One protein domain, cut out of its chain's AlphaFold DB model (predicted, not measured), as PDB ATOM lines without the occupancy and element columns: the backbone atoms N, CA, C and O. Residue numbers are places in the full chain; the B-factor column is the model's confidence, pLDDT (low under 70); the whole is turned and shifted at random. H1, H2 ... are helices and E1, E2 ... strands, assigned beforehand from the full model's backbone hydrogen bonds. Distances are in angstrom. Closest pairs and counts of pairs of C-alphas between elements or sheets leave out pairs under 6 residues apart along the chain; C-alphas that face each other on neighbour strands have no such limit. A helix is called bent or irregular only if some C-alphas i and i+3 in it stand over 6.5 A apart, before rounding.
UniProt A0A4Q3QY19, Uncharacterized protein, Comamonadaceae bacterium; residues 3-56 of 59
ATOM      1  N   ILE A   3     -45.472  15.011 -12.442       88.44
ATOM      2  CA  ILE A   3     -46.580  15.965 -12.515       88.44
ATOM      3  C   ILE A   3     -47.884  15.184 -12.606       88.44
ATOM      4  O   ILE A   3     -48.015  14.311 -13.460       88.44
ATOM      5  N   PHE A   4     -48.855  15.507 -11.757       88.44
ATOM      6  CA  PHE A   4     -50.164  14.863 -11.777       88.44
ATOM      7  C   PHE A   4     -51.283  15.883 -11.809       88.44
ATOM      8  O   PHE A   4     -51.344  16.788 -10.979       88.44
ATOM      9  N   GLN A   5     -52.218  15.665 -12.718       86.88
ATOM     10  CA  GLN A   5     -53.511  16.316 -12.717       86.88
ATOM     11  C   GLN A   5     -54.521  15.378 -12.059       86.88
ATOM     12  O   GLN A   5     -54.719  14.246 -12.504       86.88
ATOM     13  N   ILE A   6     -55.116  15.833 -10.961       86.62
ATOM     14  CA  ILE A   6     -56.011  15.046 -10.118       86.62
ATOM     15  C   ILE A   6     -57.425  15.604 -10.260       86.62
ATOM     16  O   ILE A   6     -57.695  16.745  -9.888       86.62
ATOM     17  N   HIS A   7     -58.335  14.768 -10.750       85.62
ATOM     18  CA  HIS A   7     -59.773  15.009 -10.782       85.62
ATOM     19  C   HIS A   7     -60.490  14.082  -9.795       85.62
ATOM     20  O   HIS A   7     -59.904  13.141  -9.262       85.62
ATOM     21  N   ALA A   8     -61.786  14.318  -9.570       82.81
ATOM     22  CA  ALA A   8     -62.585  13.543  -8.616       82.81
ATOM     23  C   ALA A   8     -62.592  12.025  -8.894       82.81
ATOM     24  O   ALA A   8     -62.720  11.233  -7.964       82.81
ATOM     25  N   SER A   9     -62.458  11.615 -10.160       86.00
ATOM     26  CA  SER A   9     -62.541  10.212 -10.586       86.00
ATOM     27  C   SER A   9     -61.328   9.704 -11.367       86.00
ATOM     28  O   SER A   9     -61.274   8.513 -11.671       86.00
ATOM     29  N   HIS A  10     -60.352  10.559 -11.697       86.44
ATOM     30  CA  HIS A  10     -59.150  10.129 -12.409       86.44
ATOM     31  C   HIS A  10     -57.915  10.937 -12.014       86.44
ATOM     32  O   HIS A  10     -58.003  12.098 -11.619       86.44
ATOM     33  N   VAL A  11     -56.754  10.307 -12.174       89.12
ATOM     34  CA  VAL A  11     -55.445  10.950 -12.075       89.12
ATOM     35  C   VAL A  11     -54.738  10.761 -13.406       89.12
ATOM     36  O   VAL A  11     -54.745   9.660 -13.954       89.12
ATOM     37  N   GLN A  12     -54.153  11.826 -13.939       88.12
ATOM     38  CA  GLN A  12     -53.335  11.786 -15.145       88.12
ATOM     39  C   GLN A  12     -51.927  12.267 -14.818       88.12
ATOM     40  O   GLN A  12     -51.750  13.367 -14.299       88.12
ATOM     41  N   GLU A  13     -50.934  11.429 -15.105       89.25
ATOM     42  CA  GLU A  13     -49.523  11.804 -15.021       89.25
ATOM     43  C   GLU A  13     -49.100  12.492 -16.323       89.25
ATOM     44  O   GLU A  13     -49.452  12.044 -17.416       89.25
ATOM     45  N   HIS A  14     -48.351  13.581 -16.193       85.06
ATOM     46  CA  HIS A  14     -47.807  14.354 -17.303       85.06
ATOM     47  C   HIS A  14     -46.281  14.330 -17.248       85.06
ATOM     48  O   HIS A  14     -45.684  14.342 -16.168       85.06
ATOM     49  N   ALA A  15     -45.651  14.284 -18.421       83.75
ATOM     50  CA  ALA A  15     -44.195  14.282 -18.539       83.75
ATOM     51  C   ALA A  15     -43.596  15.688 -18.361       83.75
ATOM     52  O   ALA A  15     -42.462  15.820 -17.907       83.75
ATOM     53  N   ASP A  16     -44.357  16.728 -18.703       81.31
ATOM     54  CA  ASP A  16     -43.939  18.125 -18.702       81.31
ATOM     55  C   ASP A  16     -45.096  19.076 -18.335       81.31
ATOM     56  O   ASP A  16     -46.276  18.722 -18.335       81.31
ATOM     57  N   LEU A  17     -44.745  20.315 -17.975       76.38
ATOM     58  CA  LEU A  17     -45.717  21.366 -17.646       76.38
ATOM     59  C   LEU A  17     -46.296  22.058 -18.886       76.38
ATOM     60  O   LEU A  17     -47.354  22.672 -18.793       76.38
ATOM     61  N   GLY A  18     -45.637  21.970 -20.044       75.56
ATOM     62  CA  GLY A  18     -46.051  22.663 -21.274       75.56
ATOM     63  C   GLY A  18     -47.507  22.392 -21.699       75.56
ATOM     64  O   GLY A  18     -48.253  23.349 -21.937       75.56
ATOM     65  N   PRO A  19     -47.962  21.128 -21.744       72.12
ATOM     66  CA  PRO A  19     -49.347  20.776 -22.052       72.12
ATOM     67  C   PRO A  19     -50.357  21.360 -21.057       72.12
ATOM     68  O   PRO A  19     -51.451  21.752 -21.448       72.12
ATOM     69  N   LEU A  20     -49.984  21.479 -19.780       70.44
ATOM     70  CA  LEU A  20     -50.847  22.045 -18.738       70.44
ATOM     71  C   LEU A  20     -50.983  23.569 -18.838       70.44
ATOM     72  O   LEU A  20     -51.992  24.115 -18.412       70.44
ATOM     73  N   LEU A  21     -49.980  24.248 -19.399       68.75
ATOM     74  CA  LEU A  21     -49.983  25.702 -19.608       68.75
ATOM     75  C   LEU A  21     -50.706  26.131 -20.880       68.75
ATOM     76  O   LEU A  21     -51.089  27.291 -21.016       68.75
ATOM     77  N   THR A  22     -50.851  25.208 -21.828       67.62
ATOM     78  CA  THR A  22     -51.579  25.420 -23.083       67.62
ATOM     79  C   THR A  22     -53.035  24.979 -22.980       67.62
ATOM     80  O   THR A  22     -53.890  25.537 -23.669       67.62
ATOM     81  N   ALA A  23     -53.337  24.023 -22.098       62.66
ATOM     82  CA  ALA A  23     -54.699  23.740 -21.684       62.66
ATOM     83  C   ALA A  23     -55.263  24.940 -20.907       62.66
ATOM     84  O   ALA A  23     -54.606  25.495 -20.028       62.66
ATOM     85  N   SER A  24     -56.500  25.341 -21.215       58.47
ATOM     86  CA  SER A  24     -57.260  26.242 -20.343       58.47
ATOM     87  C   SER A  24     -57.211  25.692 -18.918       58.47
ATOM     88  O   SER A  24     -57.514  24.507 -18.743       58.47
ATOM     89  N   VAL A  25     -56.818  26.525 -17.941       61.97
ATOM     90  CA  VAL A  25     -56.703  26.135 -16.525       61.97
ATOM     91  C   VAL A  25     -57.918  25.280 -16.158       61.97
ATOM     92  O   VAL A  25     -59.044  25.740 -16.377       61.97
ATOM     93  N   PRO A  26     -57.728  24.037 -15.677       60.00
ATOM     94  CA  PRO A  26     -58.854  23.191 -15.326       60.00
ATOM     95  C   PRO A  26     -59.716  23.929 -14.302       60.00
ATOM     96  O   PRO A  26     -59.231  24.277 -13.229       60.00
ATOM     97  N   LEU A  27     -60.983  24.185 -14.645       60.25
ATOM     98  CA  LEU A  27     -61.958  24.788 -13.726       60.25
ATOM     99  C   LEU A  27     -62.156  23.920 -12.474       60.25
ATOM    100  O   LEU A  27     -62.472  24.449 -11.414       60.25
ATOM    101  N   ASP A  28     -61.903  22.613 -12.602       70.31
ATOM    102  CA  ASP A  28     -62.020  21.621 -11.543       70.31
ATOM    103  C   ASP A  28     -60.774  20.730 -11.465       70.31
ATOM    104  O   ASP A  28     -60.297  20.205 -12.477       70.31
ATOM    105  N   GLY A  29     -60.304  20.483 -10.243       78.62
ATOM    106  CA  GLY A  29     -59.215  19.552  -9.944       78.62
ATOM    107  C   GLY A  29     -58.027  20.200  -9.237       78.62
ATOM    108  O   GLY A  29     -58.031  21.382  -8.905       78.62
ATOM    109  N   PHE A  30     -56.998  19.393  -8.988       83.12
ATOM    110  CA  PHE A  30     -55.756  19.817  -8.348       83.12
ATOM    111  C   PHE A  30     -54.553  19.443  -9.210       83.12
ATOM    112  O   PHE A  30     -54.512  18.367  -9.810       83.12
ATOM    113  N   LEU A  31     -53.545  20.314  -9.222       84.25
ATOM    114  CA  LEU A  31     -52.230  20.010  -9.773       84.25
ATOM    115  C   LEU A  31     -51.296  19.597  -8.633       84.25
ATOM    116  O   LEU A  31     -51.063  20.370  -7.705       84.25
ATOM    117  N   TRP A  32     -50.742  18.390  -8.713       87.94
ATOM    118  CA  TRP A  32     -49.706  17.912  -7.804       87.94
ATOM    119  C   TRP A  32     -48.363  17.858  -8.525       87.94
ATOM    120  O   TRP A  32     -48.224  17.220  -9.568       87.94
ATOM    121  N   LEU A  33     -47.347  18.465  -7.918       88.31
ATOM    122  CA  LEU A  33     -45.976  18.475  -8.416       88.31
ATOM    123  C   LEU A  33     -45.065  17.797  -7.393       88.31
ATOM    124  O   LEU A  33     -45.010  18.198  -6.232       88.31
ATOM    125  N   SER A  34     -44.349  16.759  -7.820       91.19
ATOM    126  CA  SER A  34     -43.288  16.130  -7.034       91.19
ATOM    127  C   SER A  34     -41.946  16.436  -7.686       91.19
ATOM    128  O   SER A  34     -41.645  15.969  -8.789       91.19
ATOM    129  N   VAL A  35     -41.149  17.250  -7.003       90.56
ATOM    130  CA  VAL A  35     -39.839  17.713  -7.469       90.56
ATOM    131  C   VAL A  35     -38.790  17.361  -6.425       90.56
ATOM    132  O   VAL A  35     -39.050  17.468  -5.223       90.56
ATOM    133  N   THR A  36     -37.605  16.932  -6.859       93.19
ATOM    134  CA  THR A  36     -36.446  16.898  -5.962       93.19
ATOM    135  C   THR A  36     -35.889  18.308  -5.801       93.19
ATOM    136  O   THR A  36     -36.302  19.252  -6.481       93.19
ATOM    137  N   ARG A  37     -34.928  18.468  -4.892       93.62
ATOM    138  CA  ARG A  37     -34.241  19.748  -4.728       93.62
ATOM    139  C   ARG A  37     -33.429  20.118  -5.967       93.62
ATOM    140  O   ARG A  37     -33.453  21.286  -6.346       93.62
ATOM    141  N   GLU A  38     -32.723  19.157  -6.568       94.62
ATOM    142  CA  GLU A  38     -31.927  19.418  -7.771       94.62
ATOM    143  C   GLU A  38     -32.825  19.811  -8.947       94.62
ATOM    144  O   GLU A  38     -32.566  20.825  -9.592       94.62
ATOM    145  N   ASP A  39     -33.921  19.074  -9.159       89.25
ATOM    146  CA  ASP A  39     -34.891  19.361 -10.219       89.25
ATOM    147  C   ASP A  39     -35.509  20.754 -10.035       89.25
ATOM    148  O   ASP A  39     -35.590  21.537 -10.979       89.25
ATOM    149  N   LEU A  40     -35.887  21.106  -8.798       89.00
ATOM    150  CA  LEU A  40     -36.435  22.428  -8.499       89.00
ATOM    151  C   LEU A  40     -35.432  23.542  -8.805       89.00
ATOM    152  O   LEU A  40     -35.828  24.572  -9.334       89.00
ATOM    153  N   GLN A  41     -34.152  23.368  -8.471       93.12
ATOM    154  CA  GLN A  41     -33.124  24.370  -8.766       93.12
ATOM    155  C   GLN A  41     -32.859  24.502 -10.268       93.12
ATOM    156  O   GLN A  41     -32.665  25.619 -10.745       93.12
ATOM    157  N   ALA A  42     -32.867  23.388 -11.002       91.31
ATOM    158  CA  ALA A  42     -32.648  23.372 -12.443       91.31
ATOM    159  C   ALA A  42     -33.818  23.999 -13.219       91.31
ATOM    160  O   ALA A  42     -33.599  24.707 -14.201       91.31
ATOM    161  N   GLU A  43     -35.053  23.776 -12.765       87.88
ATOM    162  CA  GLU A  43     -36.270  24.154 -13.490       87.88
ATOM    163  C   GLU A  43     -37.028  25.336 -12.866       87.88
ATOM    164  O   GLU A  43     -38.123  25.679 -13.321       87.88
ATOM    165  N   LEU A  44     -36.451  25.993 -11.851       88.88
ATOM    166  CA  LEU A  44     -37.110  27.052 -11.077       88.88
ATOM    167  C   LEU A  44     -37.773  28.136 -11.943       88.88
ATOM    168  O   LEU A  44     -38.941  28.437 -11.687       88.88
ATOM    169  N   PRO A  45     -37.101  28.722 -12.959       88.19
ATOM    170  CA  PRO A  45     -37.703  29.798 -13.745       88.19
ATOM    171  C   PRO A  45     -38.939  29.316 -14.509       88.19
ATOM    172  O   PRO A  45     -39.974  29.979 -14.506       88.19
ATOM    173  N   THR A  46     -38.852  28.124 -15.103       84.81
ATOM    174  CA  THR A  46     -39.934  27.501 -15.870       84.81
ATOM    175  C   THR A  46     -41.123  27.169 -14.974       84.81
ATOM    176  O   THR A  46     -42.254  27.530 -15.297       84.81
ATOM    177  N   LEU A  47     -40.874  26.539 -13.820       85.12
ATOM    178  CA  LEU A  47     -41.900  26.220 -12.825       85.12
ATOM    179  C   LEU A  47     -42.586  27.482 -12.298       85.12
ATOM    180  O   LEU A  47     -43.806  27.508 -12.154       85.12
ATOM    181  N   GLN A  48     -41.823  28.541 -12.037       87.12
ATOM    182  CA  GLN A  48     -42.369  29.796 -11.541       87.12
ATOM    183  C   GLN A  48     -43.288  30.457 -12.570       87.12
ATOM    184  O   GLN A  48     -44.408  30.825 -12.218       87.12
ATOM    185  N   THR A  49     -42.865  30.566 -13.834       84.12
ATOM    186  CA  THR A  49     -43.723  31.079 -14.913       84.12
ATOM    187  C   THR A  49     -44.977  30.226 -15.063       84.12
ATOM    188  O   THR A  49     -46.079  30.763 -15.129       84.12
ATOM    189  N   ALA A  50     -44.823  28.902 -15.036       81.12
ATOM    190  CA  ALA A  50     -45.929  27.970 -15.165       81.12
ATOM    191  C   ALA A  50     -46.990  28.167 -14.067       81.12
ATOM    192  O   ALA A  50     -48.177  28.348 -14.341       81.12
ATOM    193  N   LEU A  51     -46.551  28.187 -12.808       81.69
ATOM    194  CA  LEU A  51     -47.426  28.375 -11.653       81.69
ATOM    195  C   LEU A  51     -48.048  29.774 -11.616       81.69
ATOM    196  O   LEU A  51     -49.187  29.911 -11.183       81.69
ATOM    197  N   GLN A  52     -47.342  30.802 -12.091       83.81
ATOM    198  CA  GLN A  52     -47.897  32.150 -12.233       83.81
ATOM    199  C   GLN A  52     -48.988  32.213 -13.304       83.81
ATOM    200  O   GLN A  52     -50.004  32.860 -13.080       83.81
ATOM    201  N   THR A  53     -48.823  31.528 -14.436       79.88
ATOM    202  CA  THR A  53     -49.868  31.431 -15.466       79.88
ATOM    203  C   THR A  53     -51.106  30.709 -14.936       79.88
ATOM    204  O   THR A  53     -52.219  31.180 -15.146       79.88
ATOM    205  N   LEU A  54     -50.921  29.604 -14.205       77.00
ATOM    206  CA  LEU A  54     -52.027  28.829 -13.634       77.00
ATOM    207  C   LEU A  54     -52.726  29.561 -12.474       77.00
ATOM    208  O   LEU A  54     -53.951  29.607 -12.418       77.00
ATOM    209  N   GLY A  55     -51.959  30.148 -11.553       70.25
ATOM    210  CA  GLY A  55     -52.473  30.887 -10.394       70.25
ATOM    211  C   GLY A  55     -52.929  32.316 -10.712       70.25
ATOM    212  O   GLY A  55     -53.593  32.946  -9.894       70.25
ATOM    213  N   GLY A  56     -52.583  32.828 -11.895       59.66
ATOM    214  CA  GLY A  56     -52.877  34.181 -12.374       59.66
ATOM    215  C   GLY A  56     -54.250  34.375 -13.022       59.66
ATOM    216  O   GLY A  56     -54.520  35.466 -13.512       59.66
TER     217      GLY A  56
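AT A GLANCE: This is residues 3 to 56 of the 59 residues of an uncharacterized protein of Comamonadaceae bacterium (UniProt A0A4Q3QY19). What does the model look like? A small sheet of three strands, E2, E1 and E3, makes one side; the kinked helix H2 begins beyond the end of E3 and folds back to meet the short helix H1 with its residues 50 to 54. The fit is loose: H1 and H2 touch only just, and neither helix is on the sheet, though only just. What is it made of, and how large is it? The 54 printed residues hold three strands and two helices, in the order E1, E2, H1, E3, H2, and the class is mixed, helices and strands; the sheet, E2 - E1 - E3, is antiparallel. The whole is compact, with a radius of gyration of the C-alphas of 11.4 A, and spans 32 by 22 by 15 A.

HOW THE PARTS SIT: How do the strands pair? E1, residues 3 to 6, is the inner strand and forms a hairpin with E2, residues 11 to 14; N 5 and O 12 are 2.8 A apart, within hydrogen-bond range. E1 is also antiparallel to E3, residues 30 to 34, at 154 degrees between their directions, with N 6 and O 30 at 2.8 A. Where do the helices stand? H1, residues 18 to 22, and H2, residues 37 to 55, only just touch, with 3 pairs of C-alphas within 8 A, the closest those of Leu 21 and Ala 50 at 6.4 A; H2 touches H1 with residues 50 to 54 alone. H1 and H2 are each not on the sheet, only just, with 4 pairs of C-alphas within 10 A, and H2 is apart from E1 and E2. What joins E2 to E3? E2, H1 and E3 form a split strand-helix-strand unit, two strands running the same way with E1 between them in the sheet, and its crossover is right-handed. Are the helix backbones complete? In H1 every O i to N i+4 pair is within hydrogen-bond range, in H2 13 of 15.

IN THESE COORDINATES: Where does the sheet begin? E1 begins at C-alpha 3, (-46.580, 15.965, -12.515), and E3, the longest strand, measures 13.1 A. How does H2 run? It goes from C-alpha 37 at (-34.241, 19.748, -4.728) to C-alpha 55 at (-52.473, 30.887, -10.394), 22.1 A. It has a kink of 77 degrees near residue 44 and is irregular, with C-alphas 42 and 45 8.3 A apart.

THE WHOLE: How far does it reach? The two C-alphas farthest apart, those of Ser 9 and Ala 42, are 32.7 A apart. Are there cuts or long links? The printed part has no cut and no long link; the link from H1 to E3 is short and the others are tight. Where is confidence low? Residues 21 to 27 and residue 56 are under 70, against a mean pLDDT of 81.5 for the printed part.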